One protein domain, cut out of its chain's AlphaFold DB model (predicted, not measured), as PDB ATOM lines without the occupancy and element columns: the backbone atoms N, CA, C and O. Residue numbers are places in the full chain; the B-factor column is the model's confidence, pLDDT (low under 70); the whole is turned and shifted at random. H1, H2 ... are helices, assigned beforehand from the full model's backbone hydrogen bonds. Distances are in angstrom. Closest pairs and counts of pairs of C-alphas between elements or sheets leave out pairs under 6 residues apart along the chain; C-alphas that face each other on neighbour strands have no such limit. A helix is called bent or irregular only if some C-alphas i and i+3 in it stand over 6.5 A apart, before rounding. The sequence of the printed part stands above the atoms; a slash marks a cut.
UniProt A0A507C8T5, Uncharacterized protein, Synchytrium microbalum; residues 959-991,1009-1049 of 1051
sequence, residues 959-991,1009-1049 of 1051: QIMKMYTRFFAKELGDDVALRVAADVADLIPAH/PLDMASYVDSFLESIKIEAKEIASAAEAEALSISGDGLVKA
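Overview. This is residues 959 to 991 and 1009 to 1049 of the 1051 residues of an uncharacterized protein of Synchytrium microbalum (UniProt A0A507C8T5). A small compact head, the helical hairpin of H1 and H2 with the first turns of H3 packed on H2, has one long arm: the rest of H3, which sticks out from the head with residues 1021 to 1047. This arm makes the longest axis. The printed part has 74 residues with three named helices, in the order H1, H2, H3, and no named strand; the class is all helix. The whole is extended, with a radius of gyration of the C-alphas of 20.5 A, and spans 68 by 20 by 17 A.

Along the chain. H1, residues 959 to 972, begins at C-alpha 959 (18.514, 53.837, 33.905) and is 18.7 A long. It is irregular: C-alphas 967 and 970 are 7.5 A apart. H2, residues 974 to 987, is 20.1 A long. H3, residues 1009 to 1047, is 56.8 A long, from C-alpha 1009 (15.252, 43.385, 20.827) to C-alpha 1047 (26.233, 21.967, 72.223). It is irregular, with C-alphas 1010 and 1013 7.5 A apart, and has a kink of 48 degrees near residue 1016.

Arrangement. H1 and H2, a hairpin with a tight link, touch at a steep tilt of 39 degrees, opposite ways; their closest C-alphas, of Met 961 and Ala 981, are 4.9 A apart. H3 touches H2 with residues 1010 to 1017 alone, the closest C-alphas being those of Val 984 and Ala 1013, 5.2 A apart. H2 and H3 run the same way at a tilt of 36 degrees, only just steep. H1 and H3 are close but not clearly touching, with the C-alphas of Phe 968 and Pro 1009 closest at 7.0 A. Every O i to N i+4 pair is within hydrogen-bond range in H2, against 8 of 10 in H1 and 27 of 35 in H3.

Size, cuts and confidence. The C-alphas farthest apart, of Gly 973 and Ala 1049, are 68.1 A apart. Residues 992 to 1008 are not printed; C-alphas 991 and 1009 are 22.5 A apart across this cut. Residues 1021 to 1049 stand free, and the body without them spans 27 by 20 by 14 A. The mean pLDDT of the printed part is 71.8, with residues 1026 to 1049 under 70.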
ATOM      1  N   GLN A 959      17.291  54.590  34.155       90.88
ATOM      2  CA  GLN A 959      18.514  53.837  33.905       90.88
ATOM      3  C   GLN A 959      18.245  52.627  33.008       90.88
ATOM      4  O   GLN A 959      18.991  52.423  32.053       90.88
ATOM      5  N   ILE A 960      17.183  51.850  33.264       90.69
ATOM      6  CA  ILE A 960      16.808  50.707  32.409       90.69
ATOM      7  C   ILE A 960      16.521  51.187  30.985       90.69
ATOM      8  O   ILE A 960      17.045  50.614  30.026       90.69
ATOM      9  N   MET A 961      15.759  52.275  30.839       91.00
ATOM     10  CA  MET A 961      15.443  52.836  29.529       91.00
ATOM     11  C   MET A 961      16.699  53.303  28.789       91.00
ATOM     12  O   MET A 961      16.910  52.922  27.638       91.00
ATOM     13  N   LYS A 962      17.570  54.070  29.457       90.25
ATOM     14  CA  LYS A 962      18.848  54.542  28.898       90.25
ATOM     15  C   LYS A 962      19.778  53.383  28.532       90.25
ATOM     16  O   LYS A 962      20.505  53.461  27.545       90.25
ATOM     17  N   MET A 963      19.764  52.299  29.309       89.25
ATOM     18  CA  MET A 963      20.533  51.093  29.003       89.25
ATOM     19  C   MET A 963      20.006  50.411  27.743       89.25
ATOM     20  O   MET A 963      20.797  50.076  26.864       89.25
ATOM     21  N   TYR A 964      18.688  50.248  27.623       90.38
ATOM     22  CA  TYR A 964      18.071  49.649  26.443       90.38
ATOM     23  C   TYR A 964      18.349  50.476  25.181       90.38
ATOM     24  O   TYR A 964      18.829  49.941  24.178       90.38
ATOM     25  N   THR A 965      18.106  51.790  25.224       89.38
ATOM     26  CA  THR A 965      18.336  52.667  24.067       89.38
ATOM     27  C   THR A 965      19.803  52.653  23.660       89.38
ATOM     28  O   THR A 965      20.108  52.491  22.483       89.38
ATOM     29  N   ARG A 966      20.739  52.678  24.614       87.06
ATOM     30  CA  ARG A 966      22.170  52.573  24.307       87.06
ATOM     31  C   ARG A 966      22.539  51.297  23.539       87.06
ATOM     32  O   ARG A 966      23.433  51.338  22.696       87.06
ATOM     33  N   PHE A 967      21.892  50.175  23.839       84.31
ATOM     34  CA  PHE A 967      22.165  48.899  23.182       84.31
ATOM     35  C   PHE A 967      21.573  48.820  21.774       84.31
ATOM     36  O   PHE A 967      22.249  48.362  20.855       84.31
ATOM     37  N   PHE A 968      20.323  49.262  21.610       87.12
ATOM     38  CA  PHE A 968      19.522  48.921  20.431       87.12
ATOM     39  C   PHE A 968      19.104  50.112  19.571       87.12
ATOM     40  O   PHE A 968      18.613  49.896  18.468       87.12
ATOM     41  N   ALA A 969      19.324  51.359  20.000       83.00
ATOM     42  CA  ALA A 969      18.929  52.544  19.227       83.00
ATOM     43  C   ALA A 969      19.556  52.579  17.828       83.00
ATOM     44  O   ALA A 969      18.887  52.924  16.860       83.00
ATOM     45  N   LYS A 970      20.814  52.138  17.689       82.31
ATOM     46  CA  LYS A 970      21.471  52.038  16.375       82.31
ATOM     47  C   LYS A 970      20.826  51.001  15.448       82.31
ATOM     48  O   LYS A 970      20.911  51.159  14.237       82.31
ATOM     49  N   GLU A 971      20.237  49.941  16.003       81.06
ATOM     50  CA  GLU A 971      19.640  48.838  15.238       81.06
ATOM     51  C   GLU A 971      18.143  49.086  14.948       81.06
ATOM     52  O   GLU A 971      17.670  48.755  13.865       81.06
ATOM     53  N   LEU A 972      17.403  49.690  15.888       84.75
ATOM     54  CA  LEU A 972      15.947  49.898  15.819       84.75
ATOM     55  C   LEU A 972      15.514  51.324  15.434       84.75
ATOM     56  O   LEU A 972      14.366  51.520  15.037       84.75
ATOM     57  N   GLY A 973      16.399  52.314  15.573       85.12
ATOM     58  CA  GLY A 973      16.055  53.739  15.582       85.12
ATOM     59  C   GLY A 973      15.609  54.224  16.968       85.12
ATOM     60  O   GLY A 973      15.019  53.465  17.742       85.12
ATOM     61  N   ASP A 974      15.887  55.495  17.282       86.31
ATOM     62  CA  ASP A 974      15.682  56.077  18.619       86.31
ATOM     63  C   ASP A 974      14.226  55.963  19.103       86.31
ATOM     64  O   ASP A 974      13.982  55.501  20.218       86.31
ATOM     65  N   ASP A 975      13.247  56.290  18.251       87.31
ATOM     66  CA  ASP A 975      11.823  56.294  18.621       87.31
ATOM     67  C   ASP A 975      11.290  54.893  18.949       87.31
ATOM     68  O   ASP A 975      10.538  54.697  19.907       87.31
ATOM     69  N   VAL A 976      11.668  53.893  18.147       88.00
ATOM     70  CA  VAL A 976      11.241  52.502  18.352       88.00
ATOM     71  C   VAL A 976      11.916  51.940  19.595       88.00
ATOM     72  O   VAL A 976      11.251  51.309  20.418       88.00
ATOM     73  N   ALA A 977      13.217  52.202  19.756       87.69
ATOM     74  CA  ALA A 977      13.965  51.764  20.919       87.69
ATOM     75  C   ALA A 977      13.401  52.366  22.211       87.69
ATOM     76  O   ALA A 977      13.281  51.644  23.192       87.69
ATOM     77  N   LEU A 978      13.002  53.642  22.209       89.94
ATOM     78  CA  LEU A 978      12.434  54.305  23.383       89.94
ATOM     79  C   LEU A 978      11.079  53.715  23.801       89.94
ATOM     80  O   LEU A 978      10.832  53.558  24.995       89.94
ATOM     81  N   ARG A 979      10.218  53.354  22.838       88.00
ATOM     82  CA  ARG A 979       8.930  52.702  23.135       88.00
ATOM     83  C   ARG A 979       9.125  51.335  23.780       88.00
ATOM     84  O   ARG A 979       8.614  51.105  24.867       88.00
ATOM     85  N   VAL A 980       9.929  50.470  23.160       87.31
ATOM     86  CA  VAL A 980      10.189  49.127  23.707       87.31
ATOM     87  C   VAL A 980      10.949  49.212  25.034       87.31
ATOM     88  O   VAL A 980      10.699  48.431  25.946       87.31
ATOM     89  N   ALA A 981      11.842  50.196  25.184       88.75
ATOM     90  CA  ALA A 981      12.518  50.468  26.446       88.75
ATOM     91  C   ALA A 981      11.534  50.790  27.576       88.75
ATOM     92  O   ALA A 981      11.748  50.329  28.694       88.75
ATOM     93  N   ALA A 982      10.484  51.570  27.298       89.88
ATOM     94  CA  ALA A 982       9.447  51.879  28.278       89.88
ATOM     95  C   ALA A 982       8.693  50.609  28.696       89.88
ATOM     96  O   ALA A 982       8.609  50.338  29.890       89.88
ATOM     97  N   ASP A 983       8.269  49.788  27.729       88.56
ATOM     98  CA  ASP A 983       7.561  48.530  27.997       88.56
ATOM     99  C   ASP A 983       8.409  47.575  28.858       88.56
ATOM    100  O   ASP A 983       7.943  47.032  29.859       88.56
ATOM    101  N   VAL A 984       9.693  47.405  28.519       87.88
ATOM    102  CA  VAL A 984      10.628  46.569  29.293       87.88
ATOM    103  C   VAL A 984      10.873  47.149  30.690       87.88
ATOM    104  O   VAL A 984      10.931  46.399  31.665       87.88
ATOM    105  N   ALA A 985      11.023  48.470  30.809       88.62
ATOM    106  CA  ALA A 985      11.263  49.126  32.091       88.62
ATOM    107  C   ALA A 985      10.044  49.076  33.023       88.62
ATOM    108  O   ALA A 985      10.231  49.017  34.235       88.62
ATOM    109  N   ASP A 986       8.827  49.054  32.477       88.38
ATOM    110  CA  ASP A 986       7.586  48.934  33.251       88.38
ATOM    111  C   ASP A 986       7.357  47.500  33.767       88.38
ATOM    112  O   ASP A 986       6.786  47.313  34.844       88.38
ATOM    113  N   LEU A 987       7.853  46.483  33.050       87.50
ATOM    114  CA  LEU A 987       7.809  45.079  33.481       87.50
ATOM    115  C   LEU A 987       8.857  44.745  34.555       87.50
ATOM    116  O   LEU A 987       8.644  43.866  35.395       87.50
ATOM    117  N   ILE A 988      10.004  45.428  34.548       85.88
ATOM    118  CA  ILE A 988      11.073  45.194  35.523       85.88
ATOM    119  C   ILE A 988      10.794  46.000  36.804       85.88
ATOM    120  O   ILE A 988      10.714  47.226  36.761       85.88
ATOM    121  N   PRO A 989      10.729  45.364  37.990       79.69
ATOM    122  CA  PRO A 989      10.518  46.090  39.234       79.69
ATOM    123  C   PRO A 989      11.691  47.038  39.522       79.69
ATOM    124  O   PRO A 989      12.835  46.602  39.703       79.69
ATOM    125  N   ALA A 990      11.386  48.333  39.620       77.19
ATOM    126  CA  ALA A 990      12.363  49.364  39.944       77.19
ATOM    127  C   ALA A 990      13.085  49.064  41.270       77.19
ATOM    128  O   ALA A 990      12.504  48.549  42.227       77.19
ATOM    129  N   HIS A 991      14.375  49.400  41.322       80.31
ATOM    130  CA  HIS A 991      15.238  49.282  42.501       80.31
ATOM    131  C   HIS A 991      15.423  47.869  43.074       80.31
ATOM    132  O   HIS A 991      15.868  47.729  44.213       80.31
ATOM    133  N   PRO A1009      15.448  42.241  19.948       83.50
ATOM    134  CA  PRO A1009      15.252  43.385  20.827       83.50
ATOM    135  C   PRO A1009      13.764  43.747  20.966       83.50
ATOM    136  O   PRO A1009      13.310  44.048  22.063       83.50
ATOM    137  N   LEU A1010      12.973  43.603  19.894       85.94
ATOM    138  CA  LEU A1010      11.528  43.876  19.899       85.94
ATOM    139  C   LEU A1010      10.718  42.935  20.802       85.94
ATOM    140  O   LEU A1010       9.701  43.347  21.344       85.94
ATOM    141  N   ASP A1011      11.160  41.686  20.958       85.69
ATOM    142  CA  ASP A1011      10.446  40.655  21.722       85.69
ATOM    143  C   ASP A1011      10.990  40.527  23.157       85.69
ATOM    144  O   ASP A1011      10.650  39.610  23.891       85.69
ATOM    145  N   MET A1012      11.862  41.439  23.602       84.62
ATOM    146  CA  MET A1012      12.458  41.321  24.937       84.62
ATOM    147  C   MET A1012      11.449  41.398  26.076       84.62
ATOM    148  O   MET A1012      11.681  40.771  27.107       84.62
ATOM    149  N   ALA A1013      10.335  42.104  25.886       83.19
ATOM    150  CA  ALA A1013       9.267  42.191  26.874       83.19
ATOM    151  C   ALA A1013       8.716  40.805  27.262       83.19
ATOM    152  O   ALA A1013       8.477  40.561  28.441       83.19
ATOM    153  N   SER A1014       8.601  39.868  26.311       85.81
ATOM    154  CA  SER A1014       8.082  38.520  26.585       85.81
ATOM    155  C   SER A1014       9.043  37.665  27.419       85.81
ATOM    156  O   SER A1014       8.612  36.783  28.161       85.81
ATOM    157  N   TYR A1015      10.347  37.954  27.366       85.19
ATOM    158  CA  TYR A1015      11.359  37.225  28.132       85.19
ATOM    159  C   TYR A1015      11.555  37.760  29.560       85.19
ATOM    160  O   TYR A1015      12.161  37.062  30.377       85.19
ATOM    161  N   VAL A1016      11.037  38.952  29.900       85.62
ATOM    162  CA  VAL A1016      11.243  39.574  31.225       85.62
ATOM    163  C   VAL A1016      10.710  38.693  32.354       85.62
ATOM    164  O   VAL A1016      11.414  38.494  33.344       85.62
ATOM    165  N   ASP A1017       9.522  38.109  32.203       84.06
ATOM    166  CA  ASP A1017       8.922  37.274  33.253       84.06
ATOM    167  C   ASP A1017       9.763  36.028  33.547       84.06
ATOM    168  O   ASP A1017      10.083  35.753  34.706       84.06
ATOM    169  N   SER A1018      10.214  35.332  32.497       84.56
ATOM    170  CA  SER A1018      11.099  34.167  32.650       84.56
ATOM    171  C   SER A1018      12.445  34.537  33.284       84.56
ATOM    172  O   SER A1018      12.977  33.802  34.117       84.56
ATOM    173  N   PHE A1019      12.976  35.718  32.960       83.88
ATOM    174  CA  PHE A1019      14.184  36.244  33.584       83.88
ATOM    175  C   PHE A1019      13.976  36.548  35.075       83.88
ATOM    176  O   PHE A1019      14.784  36.130  35.907       83.88
ATOM    177  N   LEU A1020      12.883  37.217  35.447       83.31
ATOM    178  CA  LEU A1020      12.573  37.514  36.849       83.31
ATOM    179  C   LEU A1020      12.332  36.244  37.668       83.31
ATOM    180  O   LEU A1020      12.701  36.193  38.842       83.31
ATOM    181  N   GLU A1021      11.737  35.216  37.067       81.00
ATOM    182  CA  GLU A1021      11.574  33.907  37.693       81.00
ATOM    183  C   GLU A1021      12.923  33.218  37.923       81.00
ATOM    184  O   GLU A1021      13.180  32.757  39.036       81.00
ATOM    185  N   SER A1022      13.834  33.269  36.944       76.62
ATOM    186  CA  SER A1022      15.193  32.729  37.095       76.62
ATOM    187  C   SER A1022      15.949  33.372  38.269       76.62
ATOM    188  O   SER A1022      16.577  32.671  39.059       76.62
ATOM    189  N   ILE A1023      15.800  34.689  38.463       75.19
ATOM    190  CA  ILE A1023      16.412  35.423  39.584       75.19
ATOM    191  C   ILE A1023      15.757  35.062  40.917       75.19
ATOM    192  O   ILE A1023      16.442  34.974  41.934       75.19
ATOM    193  N   LYS A1024      14.433  34.865  40.953       75.69
ATOM    194  CA  LYS A1024      13.733  34.449  42.180       75.69
ATOM    195  C   LYS A1024      14.152  33.050  42.618       75.69
ATOM    196  O   LYS A1024      14.285  32.830  43.819       75.69
ATOM    197  N   ILE A1025      14.329  32.129  41.672       72.44
ATOM    198  CA  ILE A1025      14.818  30.772  41.944       72.44
ATOM    199  C   ILE A1025      16.232  30.854  42.516       72.44
ATOM    200  O   ILE A1025      16.458  30.373  43.621       72.44
ATOM    201  N   GLU A1026      17.127  31.588  41.849       65.81
ATOM    202  CA  GLU A1026      18.501  31.793  42.319       65.81
ATOM    203  C   GLU A1026      18.524  32.435  43.723       65.81
ATOM    204  O   GLU A1026      19.230  31.976  44.614       65.81
ATOM    205  N   ALA A1027      17.684  33.444  43.983       65.06
ATOM    206  CA  ALA A1027      17.566  34.083  45.296       65.06
ATOM    207  C   ALA A1027      17.041  33.143  46.396       65.06
ATOM    208  O   ALA A1027      17.506  33.227  47.533       65.06
ATOM    209  N   LYS A1028      16.087  32.259  46.077       64.00
ATOM    210  CA  LYS A1028      15.566  31.255  47.018       64.00
ATOM    211  C   LYS A1028      16.603  30.186  47.332       64.00
ATOM    212  O   LYS A1028      16.762  29.845  48.499       64.00
ATOM    213  N   GLU A1029      17.320  29.700  46.323       56.12
ATOM    214  CA  GLU A1029      18.419  28.748  46.503       56.12
ATOM    215  C   GLU A1029      19.500  29.348  47.413       56.12
ATOM    216  O   GLU A1029      19.890  28.721  48.397       56.12
ATOM    217  N   ILE A1030      19.884  30.610  47.184       53.84
ATOM    218  CA  ILE A1030      20.834  31.340  48.040       53.84
ATOM    219  C   ILE A1030      20.318  31.480  49.473       53.84
ATOM    220  O   ILE A1030      21.074  31.250  50.414       53.84
ATOM    221  N   ALA A1031      19.056  31.878  49.651       49.72
ATOM    222  CA  ALA A1031      18.473  32.049  50.977       49.72
ATOM    223  C   ALA A1031      18.435  30.718  51.737       49.72
ATOM    224  O   ALA A1031      18.838  30.676  52.893       49.72
ATOM    225  N   SER A1032      18.052  29.627  51.066       46.38
ATOM    226  CA  SER A1032      18.039  28.289  51.660       46.38
ATOM    227  C   SER A1032      19.439  27.786  52.028       46.38
ATOM    228  O   SER A1032      19.613  27.191  53.088       46.38
ATOM    229  N   ALA A1033      20.455  28.083  51.209       45.59
ATOM    230  CA  ALA A1033      21.843  27.733  51.494       45.59
ATOM    231  C   ALA A1033      22.401  28.539  52.680       45.59
ATOM    232  O   ALA A1033      23.024  27.967  53.571       45.59
ATOM    233  N   ALA A1034      22.122  29.846  52.734       40.81
ATOM    234  CA  ALA A1034      22.541  30.716  53.831       40.81
ATOM    235  C   ALA A1034      21.815  30.396  55.150       40.81
ATOM    236  O   ALA A1034      22.405  30.496  56.221       40.81
ATOM    237  N   GLU A1035      20.544  29.996  55.089       43.50
ATOM    238  CA  GLU A1035      19.766  29.578  56.257       43.50
ATOM    239  C   GLU A1035      20.247  28.219  56.786       43.50
ATOM    240  O   GLU A1035      20.409  28.061  57.995       43.50
ATOM    241  N   ALA A1036      20.593  27.276  55.900       43.59
ATOM    242  CA  ALA A1036      21.251  26.022  56.273       43.59
ATOM    243  C   ALA A1036      22.632  26.255  56.920       43.59
ATOM    244  O   ALA A1036      22.990  25.581  57.889       43.59
ATOM    245  N   GLU A1037      23.388  27.243  56.434       37.81
ATOM    246  CA  GLU A1037      24.673  27.652  57.008       37.81
ATOM    247  C   GLU A1037      24.490  28.329  58.382       37.81
ATOM    248  O   GLU A1037      25.145  27.947  59.352       37.81
ATOM    249  N   ALA A1038      23.526  29.242  58.527       37.19
ATOM    250  CA  ALA A1038      23.208  29.904  59.796       37.19
ATOM    251  C   ALA A1038      22.673  28.935  60.869       37.19
ATOM    252  O   ALA A1038      23.051  29.036  62.040       37.19
ATOM    253  N   LEU A1039      21.846  27.958  60.482       40.56
ATOM    254  CA  LEU A1039      21.380  26.892  61.371       40.56
ATOM    255  C   LEU A1039      22.544  26.020  61.859       40.56
ATOM    256  O   LEU A1039      22.595  25.709  63.051       40.56
ATOM    257  N   SER A1040      23.519  25.719  60.992       38.50
ATOM    258  CA  SER A1040      24.722  24.968  61.377       38.50
ATOM    259  C   SER A1040      25.596  25.714  62.398       38.50
ATOM    260  O   SER A1040      26.105  25.100  63.330       38.50
ATOM    261  N   ILE A1041      25.672  27.047  62.305       41.16
ATOM    262  CA  ILE A1041      26.422  27.901  63.243       41.16
ATOM    263  C   ILE A1041      25.684  28.043  64.590       41.16
ATOM    264  O   ILE A1041      26.313  28.103  65.647       41.16
ATOM    265  N   SER A1042      24.346  28.069  64.583       37.44
ATOM    266  CA  SER A1042      23.538  28.166  65.813       37.44
ATOM    267  C   SER A1042      23.500  26.866  66.634       37.44
ATOM    268  O   SER A1042      23.430  26.919  67.865       37.44
ATOM    269  N   GLY A1043      23.602  25.704  65.975       36.47
ATOM    270  CA  GLY A1043      23.643  24.391  66.627       36.47
ATOM    271  C   GLY A1043      24.887  24.193  67.499       36.47
ATOM    272  O   GLY A1043      24.783  23.685  68.617       36.47
ATOM    273  N   ASP A1044      26.040  24.695  67.049       39.62
ATOM    274  CA  ASP A1044      27.313  24.620  67.782       39.62
ATOM    275  C   ASP A1044      27.314  25.436  69.088       39.62
ATOM    276  O   ASP A1044      27.994  25.086  70.059       39.62
ATOM    277  N   GLY A1045      26.507  26.500  69.158       31.59
ATOM    278  CA  GLY A1045      26.343  27.313  70.367       31.59
ATOM    279  C   GLY A1045      25.564  26.607  71.483       31.59
ATOM    280  O   GLY A1045      25.841  26.828  72.662       31.59
ATOM    281  N   LEU A1046      24.623  25.725  71.133       31.61
ATOM    282  CA  LEU A1046      23.816  24.977  72.105       31.61
ATOM    283  C   LEU A1046      24.526  23.717  72.618       31.61
ATOM    284  O   LEU A1046      24.304  23.321  73.763       31.61
ATOM    285  N   VAL A1047      25.408  23.117  71.811       38.56
ATOM    286  CA  VAL A1047      26.233  21.967  72.223       38.56
ATOM    287  C   VAL A1047      27.327  22.403  73.202       38.56
ATOM    288  O   VAL A1047      27.530  21.735  74.213       38.56
ATOM    289  N   LYS A1048      27.931  23.586  73.010       36.53
ATOM    290  CA  LYS A1048      28.874  24.186  73.977       36.53
ATOM    291  C   LYS A1048      28.232  24.693  75.273       36.53
ATOM    292  O   LYS A1048      28.952  24.978  76.220       36.53
ATOM    293  N   ALA A1049      26.907  24.827  75.321       32.03
ATOM    294  CA  ALA A1049      26.176  25.173  76.541       32.03
ATOM    295  C   ALA A1049      25.691  23.936  77.327       32.03
ATOM    296  O   ALA A1049      25.165  24.084  78.430       32.03
TER     297      ALA A1049